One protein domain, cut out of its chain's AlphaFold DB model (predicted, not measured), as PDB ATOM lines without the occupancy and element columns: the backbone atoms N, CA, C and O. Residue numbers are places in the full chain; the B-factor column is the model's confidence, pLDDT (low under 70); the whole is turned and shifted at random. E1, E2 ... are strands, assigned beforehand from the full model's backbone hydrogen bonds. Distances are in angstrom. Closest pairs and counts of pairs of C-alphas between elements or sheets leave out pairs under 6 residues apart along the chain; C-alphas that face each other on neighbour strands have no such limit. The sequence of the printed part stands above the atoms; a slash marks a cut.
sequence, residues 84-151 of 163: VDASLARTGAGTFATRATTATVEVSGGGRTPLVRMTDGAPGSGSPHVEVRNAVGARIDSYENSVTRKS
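This is residues 84 to 151 of the 163 residues of an uncharacterized protein of Actinophytocola xanthii (UniProt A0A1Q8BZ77). The domain has little regular structure: a small sheet of four strands lies at one end, and residues 119 to 151, with no named element, loop away from it to a small turn where residues 132 to 133 pair antiparallel with 139 to 140. The 68 printed residues, all strand by class with 17 in named elements, hold E1 E2 E3 E4 in a meander, each the antiparallel neighbour of the one before. The whole is loose, with a radius of gyration of the C-alphas of 14.0 A and spans of 36 by 31 by 17 A.

E1, residues 85 to 90, begins at C-alpha 85 (-47.134, 21.806, 6.669) and is 14.1 A long. E2, residues 96 to 100, is 12.6 A long. E3 is residues 105 to 107, 6.7 A. E4, residues 116 to 118, 6.6 A, ends at C-alpha 118 (-41.557, 19.029, 20.726).

Hairpin E1 and E2 has N 89 and O 97 at 2.8 A. Hairpin E2 and E3 has N 107 and O 96 at 2.7 A. Hairpin E3 and E4 has N 106 and O 117 at 2.8 A. Edge strands E1 and E4 are apart.

The printed part has no cut and no long link between strands. Residues 119 to 131, 142 and 148 to 151 have pLDDT under 70.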
ATOM      1  N   VAL A  84     -49.229  17.810   5.158       92.31
ATOM      2  CA  VAL A  84     -48.140  18.163   6.069       92.31
ATOM      3  C   VAL A  84     -47.631  19.562   5.722       92.31
ATOM      4  O   VAL A  84     -47.278  19.842   4.580       92.31
ATOM      5  N   ASP A  85     -47.597  20.428   6.727       91.50
ATOM      6  CA  ASP A  85     -47.134  21.806   6.669       91.50
ATOM      7  C   ASP A  85     -46.302  22.101   7.925       91.50
ATOM      8  O   ASP A  85     -46.821  22.298   9.028       91.50
ATOM      9  N   ALA A  86     -44.983  22.110   7.747       89.06
ATOM     10  CA  ALA A  86     -44.022  22.385   8.808       89.06
ATOM     11  C   ALA A  86     -43.757  23.889   9.015       89.06
ATOM     12  O   ALA A  86     -42.890  24.245   9.812       89.06
ATOM     13  N   SER A  87     -44.470  24.784   8.322       89.25
ATOM     14  CA  SER A  87     -44.303  26.223   8.531       89.25
ATOM     15  C   SER A  87     -44.779  26.638   9.924       89.25
ATOM     16  O   SER A  87     -45.742  26.094  10.474       89.25
ATOM     17  N   LEU A  88     -44.076  27.607  10.511       87.62
ATOM     18  CA  LEU A  88     -44.380  28.133  11.835       87.62
ATOM     19  C   LEU A  88     -45.427  29.246  11.751       87.62
ATOM     20  O   LEU A  88     -45.312  30.181  10.958       87.62
ATOM     21  N   ALA A  89     -46.431  29.174  12.617       89.56
ATOM     22  CA  ALA A  89     -47.443  30.204  12.798       89.56
ATOM     23  C   ALA A  89     -47.429  30.706  14.242       89.56
ATOM     24  O   ALA A  89     -47.326  29.920  15.184       89.56
ATOM     25  N   ARG A  90     -47.550  32.024  14.422       88.62
ATOM     26  CA  ARG A  90     -47.626  32.628  15.754       88.62
ATOM     27  C   ARG A  90     -48.928  32.216  16.442       88.62
ATOM     28  O   ARG A  90     -50.002  32.325  15.852       88.62
ATOM     29  N   THR A  91     -48.832  31.762  17.682       83.81
ATOM     30  CA  THR A  91     -49.968  31.369  18.516       83.81
ATOM     31  C   THR A  91     -50.485  32.571  19.314       83.81
ATOM     32  O   THR A  91     -49.787  33.575  19.496       83.81
ATOM     33  N   GLY A  92     -51.700  32.461  19.862       79.88
ATOM     34  CA  GLY A  92     -52.255  33.471  20.774       79.88
ATOM     35  C   GLY A  92     -51.463  33.640  22.081       79.88
ATOM     36  O   GLY A  92     -51.622  34.651  22.757       79.88
ATOM     37  N   ALA A  93     -50.583  32.691  22.416       76.38
ATOM     38  CA  ALA A  93     -49.739  32.713  23.611       76.38
ATOM     39  C   ALA A  93     -48.374  33.398  23.389       76.38
ATOM     40  O   ALA A  93     -47.532  33.404  24.284       76.38
ATOM     41  N   GLY A  94     -48.128  33.962  22.198       82.25
ATOM     42  CA  GLY A  94     -46.850  34.593  21.856       82.25
ATOM     43  C   GLY A  94     -45.734  33.608  21.493       82.25
ATOM     44  O   GLY A  94     -44.595  34.038  21.325       82.25
ATOM     45  N   THR A  95     -46.052  32.320  21.346       85.19
ATOM     46  CA  THR A  95     -45.166  31.265  20.828       85.19
ATOM     47  C   THR A  95     -45.389  31.072  19.324       85.19
ATOM     48  O   THR A  95     -46.259  31.713  18.730       85.19
ATOM     49  N   PHE A  96     -44.607  30.213  18.676       87.94
ATOM     50  CA  PHE A  96     -44.783  29.811  17.280       87.94
ATOM     51  C   PHE A  96     -44.933  28.298  17.203       87.94
ATOM     52  O   PHE A  96     -44.145  27.597  17.819       87.94
ATOM     53  N   ALA A  97     -45.893  27.778  16.446       87.62
ATOM     54  CA  ALA A  97     -46.107  26.338  16.308       87.62
ATOM     55  C   ALA A  97     -46.196  25.913  14.839       87.62
ATOM     56  O   ALA A  97     -46.626  26.701  13.995       87.62
ATOM     57  N   THR A  98     -45.811  24.672  14.534       89.69
ATOM     58  CA  THR A  98     -46.003  24.088  13.198       89.69
ATOM     59  C   THR A  98     -47.488  23.985  12.847       89.69
ATOM     60  O   THR A  98     -48.316  23.630  13.690       89.69
ATOM     61  N   ARG A  99     -47.848  24.281  11.592       87.88
ATOM     62  CA  ARG A  99     -49.252  24.268  11.143       87.88
ATOM     63  C   ARG A  99     -49.861  22.864  11.142       87.88
ATOM     64  O   ARG A  99     -50.925  22.650  11.729       87.88
ATOM     65  N   ALA A 100     -49.201  21.895  10.516       88.75
ATOM     66  CA  ALA A 100     -49.716  20.538  10.368       88.75
ATOM     67  C   ALA A 100     -48.577  19.517  10.238       88.75
ATOM     68  O   ALA A 100     -48.119  19.201   9.148       88.75
ATOM     69  N   THR A 101     -48.123  18.963  11.353       86.00
ATOM     70  CA  THR A 101     -47.066  17.940  11.387       86.00
ATOM     71  C   THR A 101     -47.470  16.801  12.317       86.00
ATOM     72  O   THR A 101     -48.322  16.985  13.186       86.00
ATOM     73  N   THR A 102     -46.875  15.618  12.142       81.62
ATOM     74  CA  THR A 102     -47.098  14.471  13.043       81.62
ATOM     75  C   THR A 102     -46.503  14.724  14.429       81.62
ATOM     76  O   THR A 102     -47.147  14.461  15.439       81.62
ATOM     77  N   ALA A 103     -45.305  15.312  14.483       79.62
ATOM     78  CA  ALA A 103     -44.712  15.890  15.687       79.62
ATOM     79  C   ALA A 103     -44.980  17.396  15.716       79.62
ATOM     80  O   ALA A 103     -44.560  18.102  14.800       79.62
ATOM     81  N   THR A 104     -45.646  17.916  16.747       76.19
ATOM     82  CA  THR A 104     -45.800  19.370  16.895       76.19
ATOM     83  C   THR A 104     -44.503  19.955  17.444       76.19
ATOM     84  O   THR A 104     -43.985  19.471  18.450       76.19
ATOM     85  N   VAL A 105     -43.990  20.996  16.786       82.00
ATOM     86  CA  VAL A 105     -42.863  21.796  17.280       82.00
ATOM     87  C   VAL A 105     -43.397  23.161  17.676       82.00
ATOM     88  O   VAL A 105     -44.050  23.823  16.872       82.00
ATOM     89  N   GLU A 106     -43.114  23.570  18.906       84.06
ATOM     90  CA  GLU A 106     -43.440  24.884  19.441       84.06
ATOM     91  C   GLU A 106     -42.151  25.619  19.820       84.06
ATOM     92  O   GLU A 106     -41.326  25.108  20.574       84.06
ATOM     93  N   VAL A 107     -41.981  26.828  19.299       84.62
ATOM     94  CA  VAL A 107     -40.846  27.718  19.541       84.62
ATOM     95  C   VAL A 107     -41.313  28.880  20.412       84.62
ATOM     96  O   VAL A 107     -42.369  29.471  20.168       84.62
ATOM     97  N   SER A 108     -40.553  29.217  21.452       82.44
ATOM     98  CA  SER A 108     -40.916  30.309  22.355       82.44
ATOM     99  C   SER A 108     -40.791  31.678  21.680       82.44
ATOM    100  O   SER A 108     -40.004  31.878  20.757       82.44
ATOM    101  N   GLY A 109     -41.548  32.660  22.174       81.12
ATOM    102  CA  GLY A 109     -41.375  34.066  21.792       81.12
ATOM    103  C   GLY A 109     -40.157  34.748  22.434       81.12
ATOM    104  O   GLY A 109     -40.038  35.966  22.328       81.12
ATOM    105  N   GLY A 110     -39.291  33.996  23.128       76.06
ATOM    106  CA  GLY A 110     -38.162  34.505  23.914       76.06
ATOM    107  C   GLY A 110     -38.413  34.561  25.430       76.06
ATOM    108  O   GLY A 110     -39.471  34.174  25.929       76.06
ATOM    109  N   GLY A 111     -37.418  35.041  26.185       75.44
ATOM    110  CA  GLY A 111     -37.443  35.124  27.654       75.44
ATOM    111  C   GLY A 111     -36.760  33.937  28.349       75.44
ATOM    112  O   GLY A 111     -35.871  33.309  27.788       75.44
ATOM    113  N   ARG A 112     -37.156  33.636  29.595       75.44
ATOM    114  CA  ARG A 112     -36.561  32.556  30.425       75.44
ATOM    115  C   ARG A 112     -37.284  31.206  30.284       75.44
ATOM    116  O   ARG A 112     -37.166  30.348  31.154       75.44
ATOM    117  N   THR A 113     -38.093  31.034  29.242       71.75
ATOM    118  CA  THR A 113     -38.819  29.789  28.958       71.75
ATOM    119  C   THR A 113     -38.005  28.890  28.022       71.75
ATOM    120  O   THR A 113     -37.138  29.389  27.303       71.75
ATOM    121  N   PRO A 114     -38.256  27.564  28.003       75.88
ATOM    122  CA  PRO A 114     -37.602  26.668  27.052       75.88
ATOM    123  C   PRO A 114     -37.778  27.160  25.613       75.88
ATOM    124  O   PRO A 114     -38.902  27.458  25.211       75.88
ATOM    125  N   LEU A 115     -36.679  27.234  24.856       77.06
ATOM    126  CA  LEU A 115     -36.669  27.769  23.490       77.06
ATOM    127  C   LEU A 115     -37.548  26.953  22.537       77.06
ATOM    128  O   LEU A 115     -38.253  27.528  21.716       77.06
ATOM    129  N   VAL A 116     -37.514  25.625  22.660       80.94
ATOM    130  CA  VAL A 116     -38.284  24.702  21.822       80.94
ATOM    131  C   VAL A 116     -38.933  23.632  22.691       80.94
ATOM    132  O   VAL A 116     -38.312  23.098  23.611       80.94
ATOM    133  N   ARG A 117     -40.183  23.301  22.375       77.75
ATOM    134  CA  ARG A 117     -40.904  22.125  22.863       77.75
ATOM    135  C   ARG A 117     -41.323  21.285  21.665       77.75
ATOM    136  O   ARG A 117     -41.769  21.822  20.657       77.75
ATOM    137  N   MET A 118     -41.176  19.972  21.775       73.56
ATOM    138  CA  MET A 118     -41.557  19.029  20.726       73.56
ATOM    139  C   MET A 118     -42.399  17.920  21.345       73.56
ATOM    140  O   MET A 118     -42.134  17.500  22.472       73.56
ATOM    141  N   THR A 119     -43.406  17.448  20.618       69.69
ATOM    142  CA  THR A 119     -44.127  16.217  20.961       69.69
ATOM    143  C   THR A 119     -43.590  15.070  20.115       69.69
ATOM    144  O   THR A 119     -43.363  15.258  18.919       69.69
ATOM    145  N   ASP A 120     -43.430  13.881  20.696       59.16
ATOM    146  CA  ASP A 120     -43.010  12.699  19.938       59.16
ATOM    147  C   ASP A 120     -44.017  12.386  18.823       59.16
ATOM    148  O   ASP A 120     -45.198  12.167  19.078       59.16
ATOM    149  N   GLY A 121     -43.539  12.391  17.576       52.59
ATOM    150  CA  GLY A 121     -44.340  12.071  16.388       52.59
ATOM    151  C   GLY A 121     -44.136  10.653  15.854       52.59
ATOM    152  O   GLY A 121     -44.726  10.320  14.831       52.59
ATOM    153  N   ALA A 122     -43.294   9.830  16.494       40.81
ATOM    154  CA  ALA A 122     -43.031   8.450  16.077       40.81
ATOM    155  C   ALA A 122     -42.612   7.554  17.264       40.81
ATOM    156  O   ALA A 122     -41.734   7.950  18.036       40.81
ATOM    157  N   PRO A 123     -43.148   6.322  17.396       37.22
ATOM    158  CA  PRO A 123     -42.563   5.319  18.277       37.22
ATOM    159  C   PRO A 123     -41.228   4.853  17.682       37.22
ATOM    160  O   PRO A 123     -41.206   4.222  16.629       37.22
ATOM    161  N   GLY A 124     -40.110   5.179  18.334       38.03
ATOM    162  CA  GLY A 124     -38.787   4.665  17.948       38.03
ATOM    163  C   GLY A 124     -37.618   5.638  18.091       38.03
ATOM    164  O   GLY A 124     -36.478   5.189  18.154       38.03
ATOM    165  N   SER A 125     -37.862   6.944  18.216       45.50
ATOM    166  CA  SER A 125     -36.820   7.859  18.688       45.50
ATOM    167  C   SER A 125     -36.869   7.872  20.209       45.50
ATOM    168  O   SER A 125     -37.878   8.260  20.788       45.50
ATOM    169  N   GLY A 126     -35.782   7.490  20.883       47.91
ATOM    170  CA  GLY A 126     -35.555   8.023  22.228       47.91
ATOM    171  C   GLY A 126     -35.696   9.549  22.159       47.91
ATOM    172  O   GLY A 126     -35.283  10.132  21.154       47.91
ATOM    173  N   SER A 127     -36.340  10.157  23.157       47.47
ATOM    174  CA  SER A 127     -36.797  11.555  23.159       47.47
ATOM    175  C   SER A 127     -35.926  12.500  22.305       47.47
ATOM    176  O   SER A 127     -34.734  12.652  22.613       47.47
ATOM    177  N   PRO A 128     -36.471  13.148  21.254       55.62
ATOM    178  CA  PRO A 128     -35.750  14.187  20.538       55.62
ATOM    179  C   PRO A 128     -35.425  15.295  21.542       55.62
ATOM    180  O   PRO A 128     -36.311  15.818  22.217       55.62
ATOM    181  N   HIS A 129     -34.146  15.628  21.687       55.72
ATOM    182  CA  HIS A 129     -33.699  16.710  22.558       55.72
ATOM    183  C   HIS A 129     -32.877  17.711  21.756       55.72
ATOM    184  O   HIS A 129     -32.147  17.349  20.838       55.72
ATOM    185  N   VAL A 130     -33.026  18.989  22.095       64.75
ATOM    186  CA  VAL A 130     -32.298  20.090  21.460       64.75
ATOM    187  C   VAL A 130     -31.006  20.338  22.239       64.75
ATOM    188  O   VAL A 130     -31.030  20.479  23.462       64.75
ATOM    189  N   GLU A 131     -29.876  20.405  21.535       68.81
ATOM    190  CA  GLU A 131     -28.614  20.896  22.093       68.81
ATOM    191  C   GLU A 131     -28.527  22.416  21.920       68.81
ATOM    192  O   GLU A 131     -28.680  22.917  20.809       68.81
ATOM    193  N   VAL A 132     -28.222  23.149  22.993       70.69
ATOM    194  CA  VAL A 132     -27.870  24.573  22.904       70.69
ATOM    195  C   VAL A 132     -26.352  24.693  22.802       70.69
ATOM    196  O   VAL A 132     -25.620  24.022  23.535       70.69
ATOM    197  N   ARG A 133     -25.866  25.525  21.877       75.31
ATOM    198  CA  ARG A 133     -24.438  25.812  21.692       75.31
ATOM    199  C   ARG A 133     -24.173  27.309  21.776       75.31
ATOM    200  O   ARG A 133     -25.022  28.108  21.398       75.31
ATOM    201  N   ASN A 134     -23.001  27.679  22.282       78.56
ATOM    202  CA  ASN A 134     -22.539  29.064  22.275       78.56
ATOM    203  C   ASN A 134     -21.979  29.466  20.895       78.56
ATOM    204  O   ASN A 134     -21.852  28.638  19.993       78.56
ATOM    205  N   ALA A 135     -21.589  30.736  20.750       74.94
ATOM    206  CA  ALA A 135     -21.062  31.299  19.500       74.94
ATOM    207  C   ALA A 135     -19.778  30.622  18.976       74.94
ATOM    208  O   ALA A 135     -19.444  30.768  17.806       74.94
ATOM    209  N   VAL A 136     -19.064  29.872  19.823       81.31
ATOM    210  CA  VAL A 136     -17.869  29.098  19.440       81.31
ATOM    211  C   VAL A 136     -18.176  27.608  19.218       81.31
ATOM    212  O   VAL A 136     -17.265  26.800  19.066       81.31
ATOM    213  N   GLY A 137     -19.458  27.226  19.204       75.19
ATOM    214  CA  GLY A 137     -19.930  25.870  18.907       75.19
ATOM    215  C   GLY A 137     -19.903  24.887  20.085       75.19
ATOM    216  O   GLY A 137     -20.214  23.706  19.894       75.19
ATOM    217  N   ALA A 138     -19.560  25.338  21.296       77.75
ATOM    218  CA  ALA A 138     -19.525  24.502  22.495       77.75
ATOM    219  C   ALA A 138     -20.926  24.323  23.098       77.75
ATOM    220  O   ALA A 138     -21.698  25.277  23.170       77.75
ATOM    221  N   ARG A 139     -21.246  23.105  23.559       74.38
ATOM    222  CA  ARG A 139     -22.535  22.781  24.195       74.38
ATOM    223  C   ARG A 139     -22.666  23.481  25.547       74.38
ATOM    224  O   ARG A 139     -21.776  23.357  26.390       74.38
ATOM    225  N   ILE A 140     -23.793  24.148  25.762       76.88
ATOM    226  CA  ILE A 140     -24.114  24.878  26.991       76.88
ATOM    227  C   ILE A 140     -25.505  24.502  27.519       76.88
ATOM    228  O   ILE A 140     -26.343  23.990  26.776       76.88
ATOM    229  N   ASP A 141     -25.740  24.727  28.811       70.50
ATOM    230  CA  ASP A 141     -27.071  24.678  29.417       70.50
ATOM    231  C   ASP A 141     -27.816  26.016  29.227       70.50
ATOM    232  O   ASP A 141     -27.297  26.972  28.648       70.50
ATOM    233  N   SER A 142     -29.056  26.099  29.717       67.62
ATOM    234  CA  SER A 142     -29.884  27.315  29.642       67.62
ATOM    235  C   SER A 142     -29.369  28.493  30.483       67.62
ATOM    236  O   SER A 142     -29.974  29.562  30.459       67.62
ATOM    237  N   TYR A 143     -28.307  28.292  31.260       71.69
ATOM    238  CA  TYR A 143     -27.633  29.293  32.086       71.69
ATOM    239  C   TYR A 143     -26.214  29.583  31.575       71.69
ATOM    240  O   TYR A 143     -25.412  30.154  32.306       71.69
ATOM    241  N   GLU A 144     -25.911  29.187  30.335       74.31
ATOM    242  CA  GLU A 144     -24.621  29.376  29.664       74.31
ATOM    243  C   GLU A 144     -23.449  28.587  30.267       74.31
ATOM    244  O   GLU A 144     -22.301  28.749  29.845       74.31
ATOM    245  N   ASN A 145     -23.707  27.657  31.189       75.69
ATOM    246  CA  ASN A 145     -22.654  26.782  31.691       75.69
ATOM    247  C   ASN A 145     -22.336  25.700  30.660       75.69
ATOM    248  O   ASN A 145     -23.225  25.151  30.012       75.69
ATOM    249  N   SER A 146     -21.061  25.340  30.535       77.31
ATOM    250  CA  SER A 146     -20.633  24.284  29.610       77.31
ATOM    251  C   SER A 146     -21.161  22.907  30.024       77.31
ATOM    252  O   SER A 146     -21.033  22.502  31.180       77.31
ATOM    253  N   VAL A 147     -21.685  22.147  29.058       71.94
ATOM    254  CA  VAL A 147     -22.202  20.786  29.273       71.94
ATOM    255  C   VAL A 147     -21.337  19.775  28.527       71.94
ATOM    256  O   VAL A 147     -21.253  19.791  27.300       71.94
ATOM    257  N   THR A 148     -20.715  18.857  29.270       69.12
ATOM    258  CA  THR A 148     -19.773  17.863  28.720       69.12
ATOM    259  C   THR A 148     -20.326  16.437  28.657       69.12
ATOM    260  O   THR A 148     -19.756  15.593  27.966       69.12
ATOM    261  N   ARG A 149     -21.446  16.137  29.336       56.41
ATOM    262  CA  ARG A 149     -22.066  14.802  29.281       56.41
ATOM    263  C   ARG A 149     -22.774  14.577  27.943       56.41
ATOM    264  O   ARG A 149     -23.661  15.339  27.569       56.41
ATOM    265  N   LYS A 150     -22.417  13.486  27.260       56.94
ATOM    266  CA  LYS A 150     -23.114  12.975  26.072       56.94
ATOM    267  C   LYS A 150     -24.042  11.825  26.468       56.94
ATOM    268  O   LYS A 150     -23.689  11.025  27.333       56.94
ATOM    269  N   SER A 151     -25.213  11.741  25.838       50.00
ATOM    270  CA  SER A 151     -26.036  10.530  25.899       50.00
ATOM    271  C   SER A 151     -25.310   9.393  25.167       50.00
ATOM    272  O   SER A 151     -24.637   9.643  24.172       50.00
TER     273      SER A 151